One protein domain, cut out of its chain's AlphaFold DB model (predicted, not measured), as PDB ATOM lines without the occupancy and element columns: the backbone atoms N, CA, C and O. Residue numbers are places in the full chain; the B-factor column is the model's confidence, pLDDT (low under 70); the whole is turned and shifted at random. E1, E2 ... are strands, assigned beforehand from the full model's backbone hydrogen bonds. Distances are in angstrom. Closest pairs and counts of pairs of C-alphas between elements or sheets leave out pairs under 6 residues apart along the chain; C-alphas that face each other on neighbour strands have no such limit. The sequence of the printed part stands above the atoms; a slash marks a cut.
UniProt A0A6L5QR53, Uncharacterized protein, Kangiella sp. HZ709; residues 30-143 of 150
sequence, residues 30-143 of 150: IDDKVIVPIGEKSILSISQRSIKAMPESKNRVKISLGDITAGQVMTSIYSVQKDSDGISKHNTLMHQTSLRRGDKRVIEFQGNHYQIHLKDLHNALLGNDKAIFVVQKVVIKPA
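AT A GLANCE: This is residues 30 to 143 of the 150 residues of an uncharacterized protein of Kangiella sp. HZ709 (UniProt A0A6L5QR53). Two sheets of four strands each form a sandwich, face to face, with the strands of the one crossing those of the other at 61 degrees. One sheet runs E1, E8, E7, E6 and the other E2, E3, E4, E5; both are antiparallel and twisted, and the long strands E1, E5 and E8 bend. The tip of the E4 and E5 hairpin, the link from E7 to E8, and the paired start of E1 and end of E8 lie at far corners of the outline. The printed part has 114 residues with eight named strands, E1 to E8 in chain order, and no named helix, an all-strand class. It is compact, with a radius of gyration of the C-alphas of 14.7 A and spans of 44 by 41 by 23 A.

HOW THE PARTS SIT: E1, residues 33 to 47, is an edge strand and bends by 90 degrees at residue 39. Its antiparallel neighbour is E8, residues 130 to 142, at 165 degrees, with N 34 and O 141 2.8 A apart. A tight link leads from E1 into the other sheet, a meander, each strand the antiparallel neighbour of the one before: E2, residues 51 to 53, E3, residues 61 to 69, E4, residues 72 to 82, and E5, residues 88 to 100. In these hairpins N 52 and O 63, N 64 and O 76, each 2.9 A apart, and N 75 and O 97, 2.8 A apart, are within hydrogen-bond range. A tight link then leads back to the first sheet, where E6, residues 104 to 109, E7, residues 112 to 122, and E8 form a second meander. N 107 and O 114 are 2.9 A apart, and N 117 and O 134 2.8 A. Between the sheets, the closest C-alphas of E5 and E6 are those of Leu 93 and Ile 107, 6.3 A apart. E1 and E5 are apart.

IN THESE COORDINATES: E1 begins at C-alpha 33, (16.572, -48.165, -32.929), and measures 32.3 A. E2 measures 7.0 A, E3 24.6 A, E4 32.3 A and E5 30.5 A; E5 bends by 56 degrees at residue 91. C-alpha 82, where E4 ends, is at (-0.294, -31.203, -56.337). E6 measures 16.2 A and E7 29.5 A. E8 measures 35.0 A, bends by 57 degrees at residue 137, and ends at C-alpha 142, (18.325, -51.656, -35.521).

THE WHOLE: The two C-alphas farthest apart are those of Leu 126 and Pro 142, at 45.8 A. The printed part has no cut and no long link. The mean pLDDT of the printed part is 92.7; residues 30 to 31 and residue 127 are under 70.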
ATOM      1  N   ILE A  30      14.692 -44.553 -30.092       65.38
ATOM      2  CA  ILE A  30      13.258 -44.772 -30.295       65.38
ATOM      3  C   ILE A  30      13.118 -46.273 -30.535       65.38
ATOM      4  O   ILE A  30      13.712 -46.770 -31.488       65.38
ATOM      5  N   ASP A  31      12.402 -46.984 -29.665       67.31
ATOM      6  CA  ASP A  31      12.022 -48.395 -29.843       67.31
ATOM      7  C   ASP A  31      13.181 -49.323 -30.258       67.31
ATOM      8  O   ASP A  31      13.125 -49.979 -31.298       67.31
ATOM      9  N   ASP A  32      14.277 -49.331 -29.491       74.69
ATOM     10  CA  ASP A  32      15.491 -50.113 -29.788       74.69
ATOM     11  C   ASP A  32      16.125 -49.812 -31.155       74.69
ATOM     12  O   ASP A  32      16.832 -50.640 -31.732       74.69
ATOM     13  N   LYS A  33      15.911 -48.614 -31.702       81.75
ATOM     14  CA  LYS A  33      16.572 -48.165 -32.929       81.75
ATOM     15  C   LYS A  33      17.545 -47.037 -32.639       81.75
ATOM     16  O   LYS A  33      17.280 -46.120 -31.861       81.75
ATOM     17  N   VAL A  34      18.695 -47.107 -33.301       85.19
ATOM     18  CA  VAL A  34      19.740 -46.088 -33.250       85.19
ATOM     19  C   VAL A  34      19.511 -45.109 -34.393       85.19
ATOM     20  O   VAL A  34      19.534 -45.490 -35.565       85.19
ATOM     21  N   ILE A  35      19.316 -43.836 -34.052       89.31
ATOM     22  CA  ILE A  35      19.201 -42.749 -35.026       89.31
ATOM     23  C   ILE A  35      20.603 -42.232 -35.344       89.31
ATOM     24  O   ILE A  35      21.258 -41.623 -34.494       89.31
ATOM     25  N   VAL A  36      21.057 -42.463 -36.574       92.12
ATOM     26  CA  VAL A  36      22.370 -42.021 -37.054       92.12
ATOM     27  C   VAL A  36      22.186 -40.832 -37.999       92.12
ATOM     28  O   VAL A  36      21.566 -40.999 -39.049       92.12
ATOM     29  N   PRO A  37      22.697 -39.633 -37.669       92.62
ATOM     30  CA  PRO A  37      22.634 -38.493 -38.573       92.62
ATOM     31  C   PRO A  37      23.450 -38.730 -39.843       92.62
ATOM     32  O   PRO A  37      24.588 -39.190 -39.774       92.62
ATOM     33  N   ILE A  38      22.869 -38.386 -40.992       92.12
ATOM     34  CA  ILE A  38      23.527 -38.413 -42.296       92.12
ATOM     35  C   ILE A  38      23.351 -37.052 -42.972       92.12
ATOM     36  O   ILE A  38      22.243 -36.543 -43.085       92.12
ATOM     37  N   GLY A  39      24.446 -36.443 -43.413       88.75
ATOM     38  CA  GLY A  39      24.414 -35.127 -44.052       88.75
ATOM     39  C   GLY A  39      24.370 -33.942 -43.083       88.75
ATOM     40  O   GLY A  39      24.496 -34.074 -41.858       88.75
ATOM     41  N   GLU A  40      24.245 -32.759 -43.678       93.12
ATOM     42  CA  GLU A  40      24.377 -31.481 -42.991       93.12
ATOM     43  C   GLU A  40      23.147 -31.127 -42.150       93.12
ATOM     44  O   GLU A  40      22.039 -31.641 -42.323       93.12
ATOM     45  N   LYS A  41      23.365 -30.241 -41.178       96.25
ATOM     46  CA  LYS A  41      22.299 -29.698 -40.341       96.25
ATOM     47  C   LYS A  41      21.779 -28.426 -40.981       96.25
ATOM     48  O   LYS A  41      22.528 -27.470 -41.141       96.25
ATOM     49  N   SER A  42      20.477 -28.378 -41.217       96.94
ATOM     50  CA  SER A  42      19.800 -27.153 -41.620       96.94
ATOM     51  C   SER A  42      19.133 -26.486 -40.419       96.94
ATOM     52  O   SER A  42      18.446 -27.144 -39.635       96.94
ATOM     53  N   ILE A  43      19.313 -25.173 -40.273       97.25
ATOM     54  CA  ILE A  43      18.685 -24.383 -39.206       97.25
ATOM     55  C   ILE A  43      17.462 -23.666 -39.768       97.25
ATOM     56  O   ILE A  43      17.536 -22.984 -40.789       97.25
ATOM     57  N   LEU A  44      16.335 -23.785 -39.075       97.06
ATOM     58  CA  LEU A  44      15.074 -23.184 -39.467       97.06
ATOM     59  C   LEU A  44      14.507 -22.341 -38.322       97.06
ATOM     60  O   LEU A  44      14.062 -22.873 -37.311       97.06
ATOM     61  N   SER A  45      14.498 -21.022 -38.501       97.38
ATOM     62  CA  SER A  45      13.785 -20.088 -37.618       97.38
ATOM     63  C   SER A  45      12.366 -19.862 -38.132       97.38
ATOM     64  O   SER A  45      12.206 -19.452 -39.288       97.38
ATOM     65  N   ILE A  46      11.361 -20.102 -37.292       97.31
ATOM     66  CA  ILE A  46       9.938 -19.951 -37.623       97.31
ATOM     67  C   ILE A  46       9.272 -19.107 -36.535       97.31
ATOM     68  O   ILE A  46       9.438 -19.398 -35.352       97.31
ATOM     69  N   SER A  47       8.533 -18.072 -36.925       96.75
ATOM     70  CA  SER A  47       7.772 -17.245 -35.985       96.75
ATOM     71  C   SER A  47       6.528 -17.986 -35.485       96.75
ATOM     72  O   SER A  47       6.013 -18.880 -36.161       96.75
ATOM     73  N   GLN A  48       6.018 -17.612 -34.319       95.75
ATOM     74  CA  GLN A  48       4.729 -18.086 -33.819       95.75
ATOM     75  C   GLN A  48       3.612 -17.861 -34.850       95.75
ATOM     76  O   GLN A  48       3.643 -16.884 -35.603       95.75
ATOM     77  N   ARG A  49       2.626 -18.772 -34.883       95.44
ATOM     78  CA  ARG A  49       1.474 -18.720 -35.810       95.44
ATOM     79  C   ARG A  49       1.876 -18.625 -37.283       95.44
ATOM     80  O   ARG A  49       1.171 -18.026 -38.091       95.44
ATOM     81  N   SER A  50       3.023 -19.193 -37.640       97.19
ATOM     82  CA  SER A  50       3.527 -19.156 -39.008       97.19
ATOM     83  C   SER A  50       3.909 -20.535 -39.517       97.19
ATOM     84  O   SER A  50       4.064 -21.502 -38.767       97.19
ATOM     85  N   ILE A  51       4.039 -20.616 -40.836       97.69
ATOM     86  CA  ILE A  51       4.372 -21.833 -41.558       97.69
ATOM     87  C   ILE A  51       5.655 -21.581 -42.330       97.69
ATOM     88  O   ILE A  51       5.782 -20.574 -43.032       97.69
ATOM     89  N   LYS A  52       6.593 -22.526 -42.271       97.88
ATOM     90  CA  LYS A  52       7.830 -22.448 -43.049       97.88
ATOM     91  C   LYS A  52       8.128 -23.748 -43.771       97.88
ATOM     92  O   LYS A  52       7.823 -24.838 -43.294       97.88
ATOM     93  N   ALA A  53       8.721 -23.629 -44.954       97.12
ATOM     94  CA  ALA A  53       9.188 -24.787 -45.693       97.12
ATOM     95  C   ALA A  53      10.367 -25.449 -44.986       97.12
ATOM     96  O   ALA A  53      11.303 -24.769 -44.562       97.12
ATOM     97  N   MET A  54      10.330 -26.776 -44.904       95.94
ATOM     98  CA  MET A  54      11.479 -27.550 -44.471       95.94
ATOM     99  C   MET A  54      12.594 -27.416 -45.524       95.94
ATOM    100  O   MET A  54      12.308 -27.576 -46.720       95.94
ATOM    101  N   PRO A  55      13.844 -27.142 -45.114       92.50
ATOM    102  CA  PRO A  55      15.004 -27.167 -45.999       92.50
ATOM    103  C   PRO A  55      15.091 -28.486 -46.774       92.50
ATOM    104  O   PRO A  55      14.571 -29.506 -46.326       92.50
ATOM    105  N   GLU A  56      15.681 -28.444 -47.971       86.94
ATOM    106  CA  GLU A  56      15.877 -29.600 -48.870       86.94
ATOM    107  C   GLU A  56      14.591 -30.273 -49.401       86.94
ATOM    108  O   GLU A  56      14.632 -31.021 -50.377       86.94
ATOM    109  N   SER A  57      13.411 -29.937 -48.866       90.88
ATOM    110  CA  SER A  57      12.133 -30.520 -49.296       90.88
ATOM    111  C   SER A  57      11.584 -29.953 -50.615       90.88
ATOM    112  O   SER A  57      10.530 -30.391 -51.081       90.88
ATOM    113  N   LYS A  58      12.254 -28.965 -51.229       91.44
ATOM    114  CA  LYS A  58      11.757 -28.214 -52.403       91.44
ATOM    115  C   LYS A  58      10.333 -27.674 -52.189       91.44
ATOM    116  O   LYS A  58       9.465 -27.846 -53.038       91.44
ATOM    117  N   ASN A  59      10.075 -27.072 -51.025       91.31
ATOM    118  CA  ASN A  59       8.757 -26.582 -50.590       91.31
ATOM    119  C   ASN A  59       7.661 -27.648 -50.410       91.31
ATOM    120  O   ASN A  59       6.520 -27.275 -50.133       91.31
ATOM    121  N   ARG A  60       7.987 -28.944 -50.506       94.38
ATOM    122  CA  ARG A  60       7.011 -30.036 -50.374       94.38
ATOM    123  C   ARG A  60       6.748 -30.456 -48.941       94.38
ATOM    124  O   ARG A  60       5.775 -31.155 -48.727       94.38
ATOM    125  N   VAL A  61       7.561 -30.045 -47.970       96.69
ATOM    126  CA  VAL A  61       7.284 -30.263 -46.544       96.69
ATOM    127  C   VAL A  61       7.217 -28.914 -45.847       96.69
ATOM    128  O   VAL A  61       8.069 -28.047 -46.063       96.69
ATOM    129  N   LYS A  62       6.187 -28.722 -45.027       97.81
ATOM    130  CA  LYS A  62       5.934 -27.496 -44.273       97.81
ATOM    131  C   LYS A  62       5.851 -27.820 -42.785       97.81
ATOM    132  O   LYS A  62       5.229 -28.807 -42.400       97.81
ATOM    133  N   ILE A  63       6.474 -26.975 -41.972       98.06
ATOM    134  CA  ILE A  63       6.384 -26.997 -40.513       98.06
ATOM    135  C   ILE A  63       5.506 -25.816 -40.109       98.06
ATOM    136  O   ILE A  63       5.816 -24.676 -40.463       98.06
ATOM    137  N   SER A  64       4.412 -26.100 -39.410       98.12
ATOM    138  CA  SER A  64       3.472 -25.105 -38.897       98.12
ATOM    139  C   SER A  64       3.625 -24.971 -37.394       98.12
ATOM    140  O   SER A  64       3.688 -25.984 -36.691       98.12
ATOM    141  N   LEU A  65       3.663 -23.729 -36.917       97.75
ATOM    142  CA  LEU A  65       3.640 -23.408 -35.500       97.75
ATOM    143  C   LEU A  65       2.319 -22.760 -35.119       97.75
ATOM    144  O   LEU A  65       1.869 -21.818 -35.765       97.75
ATOM    145  N   GLY A  66       1.746 -23.244 -34.026       95.75
ATOM    146  CA  GLY A  66       0.708 -22.558 -33.276       95.75
ATOM    147  C   GLY A  66       1.319 -21.595 -32.263       95.75
ATOM    148  O   GLY A  66       2.346 -20.963 -32.521       95.75
ATOM    149  N   ASP A  67       0.674 -21.496 -31.104       93.50
ATOM    150  CA  ASP A  67       1.096 -20.609 -30.026       93.50
ATOM    151  C   ASP A  67       2.335 -21.110 -29.281       93.50
ATOM    152  O   ASP A  67       2.499 -22.315 -29.060       93.50
ATOM    153  N   ILE A  68       3.183 -20.157 -28.878       94.25
ATOM    154  CA  ILE A  68       4.294 -20.384 -27.957       94.25
ATOM    155  C   ILE A  68       3.829 -19.970 -26.563       94.25
ATOM    156  O   ILE A  68       3.626 -18.793 -26.279       94.25
ATOM    157  N   THR A  69       3.656 -20.940 -25.673       91.94
ATOM    158  CA  THR A  69       3.169 -20.708 -24.307       91.94
ATOM    159  C   THR A  69       3.943 -21.570 -23.321       91.94
ATOM    160  O   THR A  69       4.283 -22.716 -23.607       91.94
ATOM    161  N   ALA A  70       4.280 -21.001 -22.159       91.62
ATOM    162  CA  ALA A  70       4.936 -21.711 -21.053       91.62
ATOM    163  C   ALA A  70       6.174 -22.556 -21.458       91.62
ATOM    164  O   ALA A  70       6.381 -23.663 -20.961       91.62
ATOM    165  N   GLY A  71       6.998 -22.049 -22.384       92.12
ATOM    166  CA  GLY A  71       8.198 -22.751 -22.861       92.12
ATOM    167  C   GLY A  71       7.917 -23.941 -23.788       92.12
ATOM    168  O   GLY A  71       8.778 -24.808 -23.946       92.12
ATOM    169  N   GLN A  72       6.727 -23.994 -24.390       96.38
ATOM    170  CA  GLN A  72       6.316 -25.004 -25.363       96.38
ATOM    171  C   GLN A  72       5.769 -24.351 -26.633       96.38
ATOM    172  O   GLN A  72       5.373 -23.187 -26.615       96.38
ATOM    173  N   VAL A  73       5.710 -25.111 -27.726       96.94
ATOM    174  CA  VAL A  73       5.064 -24.696 -28.978       96.94
ATOM    175  C   VAL A  73       4.249 -25.834 -29.578       96.94
ATOM    176  O   VAL A  73       4.724 -26.970 -29.671       96.94
ATOM    177  N   MET A  74       3.029 -25.540 -30.025       97.69
ATOM    178  CA  MET A  74       2.257 -26.497 -30.819       97.69
ATOM    179  C   MET A  74       2.827 -26.558 -32.234       97.69
ATOM    180  O   MET A  74       2.883 -25.546 -32.921       97.69
ATOM    181  N   THR A  75       3.256 -27.737 -32.672       98.06
ATOM    182  CA  THR A  75       3.896 -27.935 -33.978       98.06
ATOM    183  C   THR A  75       3.176 -29.021 -34.758       98.06
ATOM    184  O   THR A  75       2.893 -30.084 -34.209       98.06
ATOM    185  N   SER A  76       2.926 -28.797 -36.043       97.94
ATOM    186  CA  SER A  76       2.503 -29.845 -36.977       97.94
ATOM    187  C   SER A  76       3.375 -29.827 -38.224       97.94
ATOM    188  O   SER A  76       3.981 -28.808 -38.573       97.94
ATOM    189  N   ILE A  77       3.486 -30.977 -38.884       97.75
ATOM    190  CA  ILE A  77       4.280 -31.112 -40.103       97.75
ATOM    191  C   ILE A  77       3.443 -31.836 -41.140       97.75
ATOM    192  O   ILE A  77       2.869 -32.889 -40.864       97.75
ATOM    193  N   TYR A  78       3.398 -31.286 -42.345       97.50
ATOM    194  CA  TYR A  78       2.653 -31.864 -43.453       97.50
ATOM    195  C   TYR A  78       3.419 -31.715 -44.760       97.50
ATOM    196  O   TYR A  78       4.206 -30.781 -44.949       97.50
ATOM    197  N   SER A  79       3.186 -32.651 -45.675       96.50
ATOM    198  CA  SER A  79       3.647 -32.533 -47.047       96.50
ATOM    199  C   SER A  79       2.581 -31.916 -47.939       96.50
ATOM    200  O   SER A  79       1.405 -32.232 -47.782       96.50
ATOM    201  N   VAL A  80       3.005 -31.097 -48.895       94.50
ATOM    202  CA  VAL A  80       2.168 -30.494 -49.933       94.50
ATOM    203  C   VAL A  80       2.500 -31.165 -51.260       94.50
ATOM    204  O   VAL A  80       3.654 -31.152 -51.701       94.50
ATOM    205  N   GLN A  81       1.491 -31.754 -51.892       91.00
ATOM    206  CA  GLN A  81       1.587 -32.362 -53.217       91.00
ATOM    207  C   GLN A  81       0.473 -31.796 -54.092       91.00
ATOM    208  O   GLN A  81      -0.632 -31.586 -53.607       91.00
ATOM    209  N   LYS A  82       0.756 -31.524 -55.367       88.00
ATOM    210  CA  LYS A  82      -0.294 -31.203 -56.337       88.00
ATOM    211  C   LYS A  82      -0.807 -32.502 -56.939       88.00
ATOM    212  O   LYS A  82       0.011 -33.359 -57.275       88.00
ATOM    213  N   ASP A  83      -2.118 -32.653 -57.043       86.25
ATOM    214  CA  ASP A  83      -2.699 -33.729 -57.842       86.25
ATOM    215  C   ASP A  83      -2.691 -33.394 -59.342       86.25
ATOM    216  O   ASP A  83      -2.159 -32.362 -59.762       86.25
ATOM    217  N   SER A  84      -3.237 -34.308 -60.152       86.12
ATOM    218  CA  SER A  84      -3.361 -34.165 -61.607       86.12
ATOM    219  C   SER A  84      -4.118 -32.906 -62.023       86.12
ATOM    220  O   SER A  84      -3.820 -32.343 -63.072       86.12
ATOM    221  N   ASP A  85      -5.032 -32.435 -61.175       88.25
ATOM    222  CA  ASP A  85      -5.901 -31.286 -61.435       88.25
ATOM    223  C   ASP A  85      -5.282 -29.977 -60.906       88.25
ATOM    224  O   ASP A  85      -5.880 -28.904 -60.978       88.25
ATOM    225  N   GLY A  86      -4.057 -30.046 -60.368       85.38
ATOM    226  CA  GLY A  86      -3.319 -28.906 -59.829       85.38
ATOM    227  C   GLY A  86      -3.743 -28.483 -58.419       85.38
ATOM    228  O   GLY A  86      -3.200 -27.499 -57.898       85.38
ATOM    229  N   ILE A  87      -4.649 -29.221 -57.776       87.44
ATOM    230  CA  ILE A  87      -5.137 -28.954 -56.422       87.44
ATOM    231  C   ILE A  87      -4.078 -29.402 -55.411       87.44
ATOM    232  O   ILE A  87      -3.490 -30.481 -55.505       87.44
ATOM    233  N   SER A  88      -3.803 -28.551 -54.417       88.25
ATOM    234  CA  SER A  88      -2.833 -28.866 -53.363       88.25
ATOM    235  C   SER A  88      -3.453 -29.796 -52.322       88.25
ATOM    236  O   SER A  88      -4.325 -29.394 -51.556       88.25
ATOM    237  N   LYS A  89      -2.961 -31.033 -52.258       90.38
ATOM    238  CA  LYS A  89      -3.272 -32.014 -51.218       90.38
ATOM    239  C   LYS A  89      -2.232 -31.961 -50.109       90.38
ATOM    240  O   LYS A  89      -1.025 -31.885 -50.353       90.38
ATOM    241  N   HIS A  90      -2.724 -31.991 -48.877       93.25
ATOM    242  CA  HIS A  90      -1.913 -31.953 -47.670       93.25
ATOM    243  C   HIS A  90      -1.938 -33.341 -47.033       93.25
ATOM    244  O   HIS A  90      -3.010 -33.866 -46.750       93.25
ATOM    245  N   ASN A  91      -0.766 -33.931 -46.805       94.00
ATOM    246  CA  ASN A  91      -0.639 -35.189 -46.070       94.00
ATOM    247  C   ASN A  91       0.105 -34.943 -44.758       94.00
ATOM    248  O   ASN A  91       1.214 -34.404 -44.769       94.00
ATOM    249  N   THR A  92      -0.497 -35.321 -43.636       94.94
ATOM    250  CA  THR A  92       0.076 -35.099 -42.305       94.94
ATOM    251  C   THR A  92       1.235 -36.062 -42.067       94.94
ATOM    252  O   THR A  92       1.059 -37.273 -42.114       94.94
ATOM    253  N   LEU A  93       2.424 -35.520 -41.794       94.81
ATOM    254  CA  LEU A  93       3.622 -36.289 -41.425       94.81
ATOM    255  C   LEU A  93       3.820 -36.333 -39.906       94.81
ATOM    256  O   LEU A  93       4.390 -37.275 -39.368       94.81
ATOM    257  N   MET A  94       3.360 -35.292 -39.211       96.06
ATOM    258  CA  MET A  94       3.307 -35.227 -37.758       96.06
ATOM    259  C   MET A  94       2.060 -34.445 -37.364       96.06
ATOM    260  O   MET A  94       1.924 -33.266 -37.713       96.06
ATOM    261  N   HIS A  95       1.161 -35.099 -36.629       95.12
ATOM    262  CA  HIS A  95       0.005 -34.434 -36.037       95.12
ATOM    263  C   HIS A  95       0.449 -33.327 -35.078       95.12
ATOM    264  O   HIS A  95       1.583 -33.303 -34.591       95.12
ATOM    265  N   GLN A  96      -0.468 -32.403 -34.804       95.94
ATOM    266  CA  GLN A  96      -0.231 -31.300 -33.890       95.94
ATOM    267  C   GLN A  96       0.244 -31.817 -32.524       95.94
ATOM    268  O   GLN A  96      -0.486 -32.487 -31.803       95.94
ATOM    269  N   THR A  97       1.491 -31.496 -32.192       96.06
ATOM    270  CA  THR A  97       2.211 -31.995 -31.019       96.06
ATOM    271  C   THR A  97       2.823 -30.820 -30.266       96.06
ATOM    272  O   THR A  97       3.410 -29.929 -30.880       96.06
ATOM    273  N   SER A  98       2.706 -30.815 -28.938       97.06
ATOM    274  CA  SER A  98       3.397 -29.842 -28.086       97.06
ATOM    275  C   SER A  98       4.872 -30.222 -27.963       97.06
ATOM    276  O   SER A  98       5.181 -31.338 -27.543       97.06
ATOM    277  N   LEU A  99       5.772 -29.316 -28.346       97.25
ATOM    278  CA  LEU A  99       7.219 -29.512 -28.264       97.25
ATOM    279  C   LEU A  99       7.855 -28.524 -27.283       97.25
ATOM    280  O   LEU A  99       7.493 -27.348 -27.247       97.25
ATOM    281  N   ARG A 100       8.833 -29.004 -26.515       97.69
ATOM    282  CA  ARG A 100       9.720 -28.243 -25.623       97.69
ATOM    283  C   ARG A 100      11.122 -28.130 -26.215       97.69
ATOM    284  O   ARG A 100      11.523 -28.911 -27.078       97.69
ATOM    285  N   ARG A 101      11.904 -27.165 -25.720       97.00
ATOM    286  CA  ARG A 101      13.337 -27.068 -26.042       97.00
ATOM    287  C   ARG A 101      14.027 -28.414 -25.765       97.00
ATOM    288  O   ARG A 101      13.905 -28.953 -24.671       97.00
ATOM    289  N   GLY A 102      14.785 -28.914 -26.738       96.44
ATOM    290  CA  GLY A 102      15.480 -30.201 -26.680       96.44
ATOM    291  C   GLY A 102      14.702 -31.363 -27.298       96.44
ATOM    292  O   GLY A 102      15.308 -32.395 -27.603       96.44
ATOM    293  N   ASP A 103      13.397 -31.202 -27.540       96.94
ATOM    294  CA  ASP A 103      12.577 -32.270 -28.105       96.94
ATOM    295  C   ASP A 103      13.005 -32.612 -29.526       96.94
ATOM    296  O   ASP A 103      13.291 -31.746 -30.361       96.94
ATOM    297  N   LYS A 104      13.005 -33.912 -29.808       96.12
ATOM    298  CA  LYS A 104      13.311 -34.472 -31.120       96.12
ATOM    299  C   LYS A 104      12.130 -35.282 -31.621       96.12
ATOM    300  O   LYS A 104      11.498 -36.031 -30.871       96.12
ATOM    301  N   ARG A 105      11.853 -35.148 -32.911       95.31
ATOM    302  CA  ARG A 105      10.876 -35.949 -33.642       95.31
ATOM    303  C   ARG A 105      11.514 -36.455 -34.915       95.31
ATOM    304  O   ARG A 105      12.313 -35.748 -35.523       95.31
ATOM    305  N   VAL A 106      11.182 -37.678 -35.296       95.31
ATOM    306  CA  VAL A 106      11.581 -38.234 -36.584       95.31
ATOM    307  C   VAL A 106      10.341 -38.309 -37.452       95.31
ATOM    308  O   VAL A 106       9.306 -38.790 -36.999       95.31
ATOM    309  N   ILE A 107      10.449 -37.809 -38.677       95.31
ATOM    310  CA  ILE A 107       9.422 -37.947 -39.706       95.31
ATOM    311  C   ILE A 107       9.995 -38.723 -40.885       95.31
ATOM    312  O   ILE A 107      11.198 -38.653 -41.158       95.31
ATOM    313  N   GLU A 108       9.127 -39.417 -41.607       94.94
ATOM    314  CA  GLU A 108       9.462 -40.045 -42.878       94.94
ATOM    315  C   GLU A 108       8.850 -39.241 -44.030       94.94
ATOM    316  O   GLU A 108       7.681 -38.854 -43.995       94.94
ATOM    317  N   PHE A 109       9.645 -38.964 -45.060       93.50
ATOM    318  CA  PHE A 109       9.172 -38.337 -46.287       93.50
ATOM    319  C   PHE A 109       9.960 -38.858 -47.488       93.50
ATOM    320  O   PHE A 109      11.184 -38.720 -47.548       93.50
ATOM    321  N   GLN A 110       9.251 -39.434 -48.464       91.50
ATOM    322  CA  GLN A 110       9.840 -40.010 -49.683       91.50
ATOM    323  C   GLN A 110      10.961 -41.023 -49.375       91.50
ATOM    324  O   GLN A 110      12.057 -40.916 -49.921       91.50
ATOM    325  N   GLY A 111      10.718 -41.946 -48.434       91.06
ATOM    326  CA  GLY A 111      11.676 -42.981 -48.013       91.06
ATOM    327  C   GLY A 111      12.900 -42.463 -47.246       91.06
ATOM    328  O   GLY A 111      13.804 -43.228 -46.920       91.06
ATOM    329  N   ASN A 112      12.960 -41.161 -46.957       94.00
ATOM    330  CA  ASN A 112      14.020 -40.553 -46.165       94.00
ATOM    331  C   ASN A 112      13.498 -40.215 -44.773       94.00
ATOM    332  O   ASN A 112      12.383 -39.713 -44.630       94.00
ATOM    333  N   HIS A 113      14.338 -40.415 -43.762       95.12
ATOM    334  CA  HIS A 113      14.027 -40.018 -42.398       95.12
ATOM    335  C   HIS A 113      14.692 -38.686 -42.077       95.12
ATOM    336  O   HIS A 113      15.867 -38.471 -42.388       95.12
ATOM    337  N   TYR A 114      13.949 -37.803 -41.421       95.75
ATOM    338  CA  TYR A 114      14.444 -36.513 -40.959       95.75
ATOM    339  C   TYR A 114      14.210 -36.401 -39.463       95.75
ATOM    340  O   TYR A 114      13.085 -36.560 -38.994       95.75
ATOM    341  N   GLN A 115      15.267 -36.101 -38.716       96.31
ATOM    342  CA  GLN A 115      15.160 -35.704 -37.324       96.31
ATOM    343  C   GLN A 115      14.987 -34.189 -37.255       96.31
ATOM    344  O   GLN A 115      15.838 -33.421 -37.708       96.31
ATOM    345  N   ILE A 116      13.892 -33.775 -36.639       96.94
ATOM    346  CA  ILE A 116      13.551 -32.391 -36.354       96.94
ATOM    347  C   ILE A 116      13.750 -32.189 -34.863       96.94
ATOM    348  O   ILE A 116      13.118 -32.844 -34.038       96.94
ATOM    349  N   HIS A 117      14.677 -31.306 -34.526       97.44
ATOM    350  CA  HIS A 117      15.047 -30.983 -33.160       97.44
ATOM    351  C   HIS A 117      14.645 -29.545 -32.867       97.44
ATOM    352  O   HIS A 117      15.135 -28.626 -33.525       97.44
ATOM    353  N   LEU A 118      13.788 -29.342 -31.869       97.94
ATOM    354  CA  LEU A 118      13.484 -28.011 -31.362       97.94
ATOM    355  C   LEU A 118      14.653 -27.533 -30.497       97.94
ATOM    356  O   LEU A 118      14.711 -27.795 -29.298       97.94
ATOM    357  N   LYS A 119      15.622 -26.861 -31.123       97.81
ATOM    358  CA  LYS A 119      16.854 -26.423 -30.460       97.81
ATOM    359  C   LYS A 119      16.584 -25.304 -29.464       97.81
ATOM    360  O   LYS A 119      17.201 -25.292 -28.403       97.81
ATOM    361  N   ASP A 120      15.719 -24.361 -29.823       97.38
ATOM    362  CA  ASP A 120      15.436 -23.207 -28.980       97.38
ATOM    363  C   ASP A 120      14.018 -22.660 -29.178       97.38
ATOM    364  O   ASP A 120      13.438 -22.783 -30.257       97.38
ATOM    365  N   LEU A 121      13.491 -22.039 -28.127       95.62
ATOM    366  CA  LEU A 121      12.246 -21.282 -28.114       95.62
ATOM    367  C   LEU A 121      12.546 -19.907 -27.539       95.62
ATOM    368  O   LEU A 121      13.030 -19.790 -26.412       95.62
ATOM    369  N   HIS A 122      12.275 -18.873 -28.322       94.12
ATOM    370  CA  HIS A 122      12.375 -17.486 -27.893       94.12
ATOM    371  C   HIS A 122      10.957 -17.001 -27.646       94.12
ATOM    372  O   HIS A 122      10.165 -16.945 -28.584       94.12
ATOM    373  N   ASN A 123      10.653 -16.703 -26.387       86.56
ATOM    374  CA  ASN A 123       9.424 -16.034 -25.989       86.56
ATOM    375  C   ASN A 123       9.799 -14.595 -25.621       86.56
ATOM    376  O   ASN A 123      10.509 -14.363 -24.639       86.56
ATOM    377  N   ALA A 124       9.421 -13.657 -26.474       81.06
ATOM    378  CA  ALA A 124       9.565 -12.236 -26.262       81.06
ATOM    379  C   ALA A 124       8.212 -11.673 -25.817       81.06
ATOM    380  O   ALA A 124       7.197 -11.881 -26.470       81.06
ATOM    381  N   LEU A 125       8.216 -10.841 -24.773       72.81
ATOM    382  CA  LEU A 125       7.003 -10.175 -24.273       72.81
ATOM    383  C   LEU A 125       6.266  -9.339 -25.343       72.81
ATOM    384  O   LEU A 125       5.102  -9.000 -25.162       72.81
ATOM    385  N   LEU A 126       6.936  -9.004 -26.451       74.50
ATOM    386  CA  LEU A 126       6.413  -8.195 -27.549       74.50
ATOM    387  C   LEU A 126       6.537  -8.943 -28.885       74.50
ATOM    388  O   LEU A 126       7.436  -8.659 -29.675       74.50
ATOM    389  N   GLY A 127       5.648  -9.915 -29.119       67.44
ATOM    390  CA  GLY A 127       5.232 -10.391 -30.451       67.44
ATOM    391  C   GLY A 127       6.296 -11.010 -31.366       67.44
ATOM    392  O   GLY A 127       6.003 -11.309 -32.521       67.44
ATOM    393  N   ASN A 128       7.517 -11.220 -30.877       85.50
ATOM    394  CA  ASN A 128       8.651 -11.745 -31.646       85.50
ATOM    395  C   ASN A 128       8.953 -13.209 -31.302       85.50
ATOM    396  O   ASN A 128      10.095 -13.670 -31.412       85.50
ATOM    397  N   ASP A 129       7.916 -13.928 -30.879       93.81
ATOM    398  CA  ASP A 129       8.000 -15.318 -30.473       93.81
ATOM    399  C   ASP A 129       8.397 -16.183 -31.662       93.81
ATOM    400  O   ASP A 129       7.792 -16.133 -32.738       93.81
ATOM    401  N   LYS A 130       9.453 -16.977 -31.485       96.12
ATOM    402  CA  LYS A 130       9.979 -17.837 -32.544       96.12
ATOM    403  C   LYS A 130      10.561 -19.124 -31.994       96.12
ATOM    404  O   LYS A 130      11.122 -19.173 -30.901       96.12
ATOM    405  N   ALA A 131      10.487 -20.161 -32.810       97.44
ATOM    406  CA  ALA A 131      11.138 -21.432 -32.567       97.44
ATOM    407  C   ALA A 131      12.300 -21.626 -33.543       97.44
ATOM    408  O   ALA A 131      12.198 -21.317 -34.737       97.44
ATOM    409  N   ILE A 132      13.402 -22.164 -33.029       97.88
ATOM    410  CA  ILE A 132      14.582 -22.523 -33.809       97.88
ATOM    411  C   ILE A 132      14.651 -24.043 -33.895       97.88
ATOM    412  O   ILE A 132      14.947 -24.725 -32.912       97.88
ATOM    413  N   PHE A 133      14.425 -24.569 -35.092       98.19
ATOM    414  CA  PHE A 133      14.561 -25.984 -35.387       98.19
ATOM    415  C   PHE A 133      15.904 -26.284 -36.036       98.19
ATOM    416  O   PHE A 133      16.425 -25.507 -36.836       98.19
ATOM    417  N   VAL A 134      16.441 -27.454 -35.720       97.88
ATOM    418  CA  VAL A 134      17.498 -28.096 -36.493       97.88
ATOM    419  C   VAL A 134      16.883 -29.294 -37.191       97.88
ATOM    420  O   VAL A 134      16.350 -30.189 -36.538       97.88
ATOM    421  N   VAL A 135      16.965 -29.297 -38.514       97.12
ATOM    422  CA  VAL A 135      16.529 -30.399 -39.364       97.12
ATOM    423  C   VAL A 135      17.774 -31.111 -39.860       97.12
ATOM    424  O   VAL A 135      18.707 -30.474 -40.349       97.12
ATOM    425  N   GLN A 136      17.802 -32.428 -39.708       96.50
ATOM    426  CA  GLN A 136      18.903 -33.248 -40.188       96.50
ATOM    427  C   GLN A 136      18.357 -34.555 -40.737       96.50
ATOM    428  O   GLN A 136      17.502 -35.185 -40.113       96.50
ATOM    429  N   LYS A 137      18.860 -34.981 -41.892       95.44
ATOM    430  CA  LYS A 137      18.546 -36.300 -42.425       95.44
ATOM    431  C   LYS A 137      19.192 -37.374 -41.542       95.44
ATOM    432  O   LYS A 137      20.281 -37.189 -40.998       95.44
ATOM    433  N   VAL A 138      18.503 -38.486 -41.333       95.44
ATOM    434  CA  VAL A 138      18.962 -39.571 -40.459       95.44
ATOM    435  C   VAL A 138      18.719 -40.930 -41.102       95.44
ATOM    436  O   VAL A 138      17.879 -41.079 -41.988       95.44
ATOM    437  N   VAL A 139      19.456 -41.933 -40.639       94.56
ATOM    438  CA  VAL A 139      19.188 -43.348 -40.893       94.56
ATOM    439  C   VAL A 139      18.799 -43.989 -39.574       94.56
ATOM    440  O   VAL A 139      19.456 -43.781 -38.554       94.56
ATOM    441  N   ILE A 140      17.739 -44.785 -39.608       91.75
ATOM    442  CA  ILE A 140      17.294 -45.570 -38.465       91.75
ATOM    443  C   ILE A 140      17.902 -46.967 -38.604       91.75
ATOM    444  O   ILE A 140      17.569 -47.697 -39.535       91.75
ATOM    445  N   LYS A 141      18.820 -47.330 -37.704       88.88
ATOM    446  CA  LYS A 141      19.434 -48.666 -37.660       88.88
ATOM    447  C   LYS A 141      18.839 -49.485 -36.512       88.88
ATOM    448  O   LYS A 141      18.566 -48.905 -35.460       88.88
ATOM    449  N   PRO A 142      18.668 -50.809 -36.659       84.75
ATOM    450  CA  PRO A 142      18.325 -51.656 -35.521       84.75
ATOM    451  C   PRO A 142      19.428 -51.551 -34.460       84.75
ATOM    452  O   PRO A 142      20.615 -51.522 -34.805       84.75
ATOM    453  N   ALA A 143      19.069 -51.472 -33.176       80.94
ATOM    454  CA  ALA A 143      20.057 -51.626 -32.120       80.94
ATOM    455  C   ALA A 143      20.685 -53.010 -32.269       80.94
ATOM    456  O   ALA A 143      19.995 -54.027 -32.322       80.94
TER     457      ALA A 143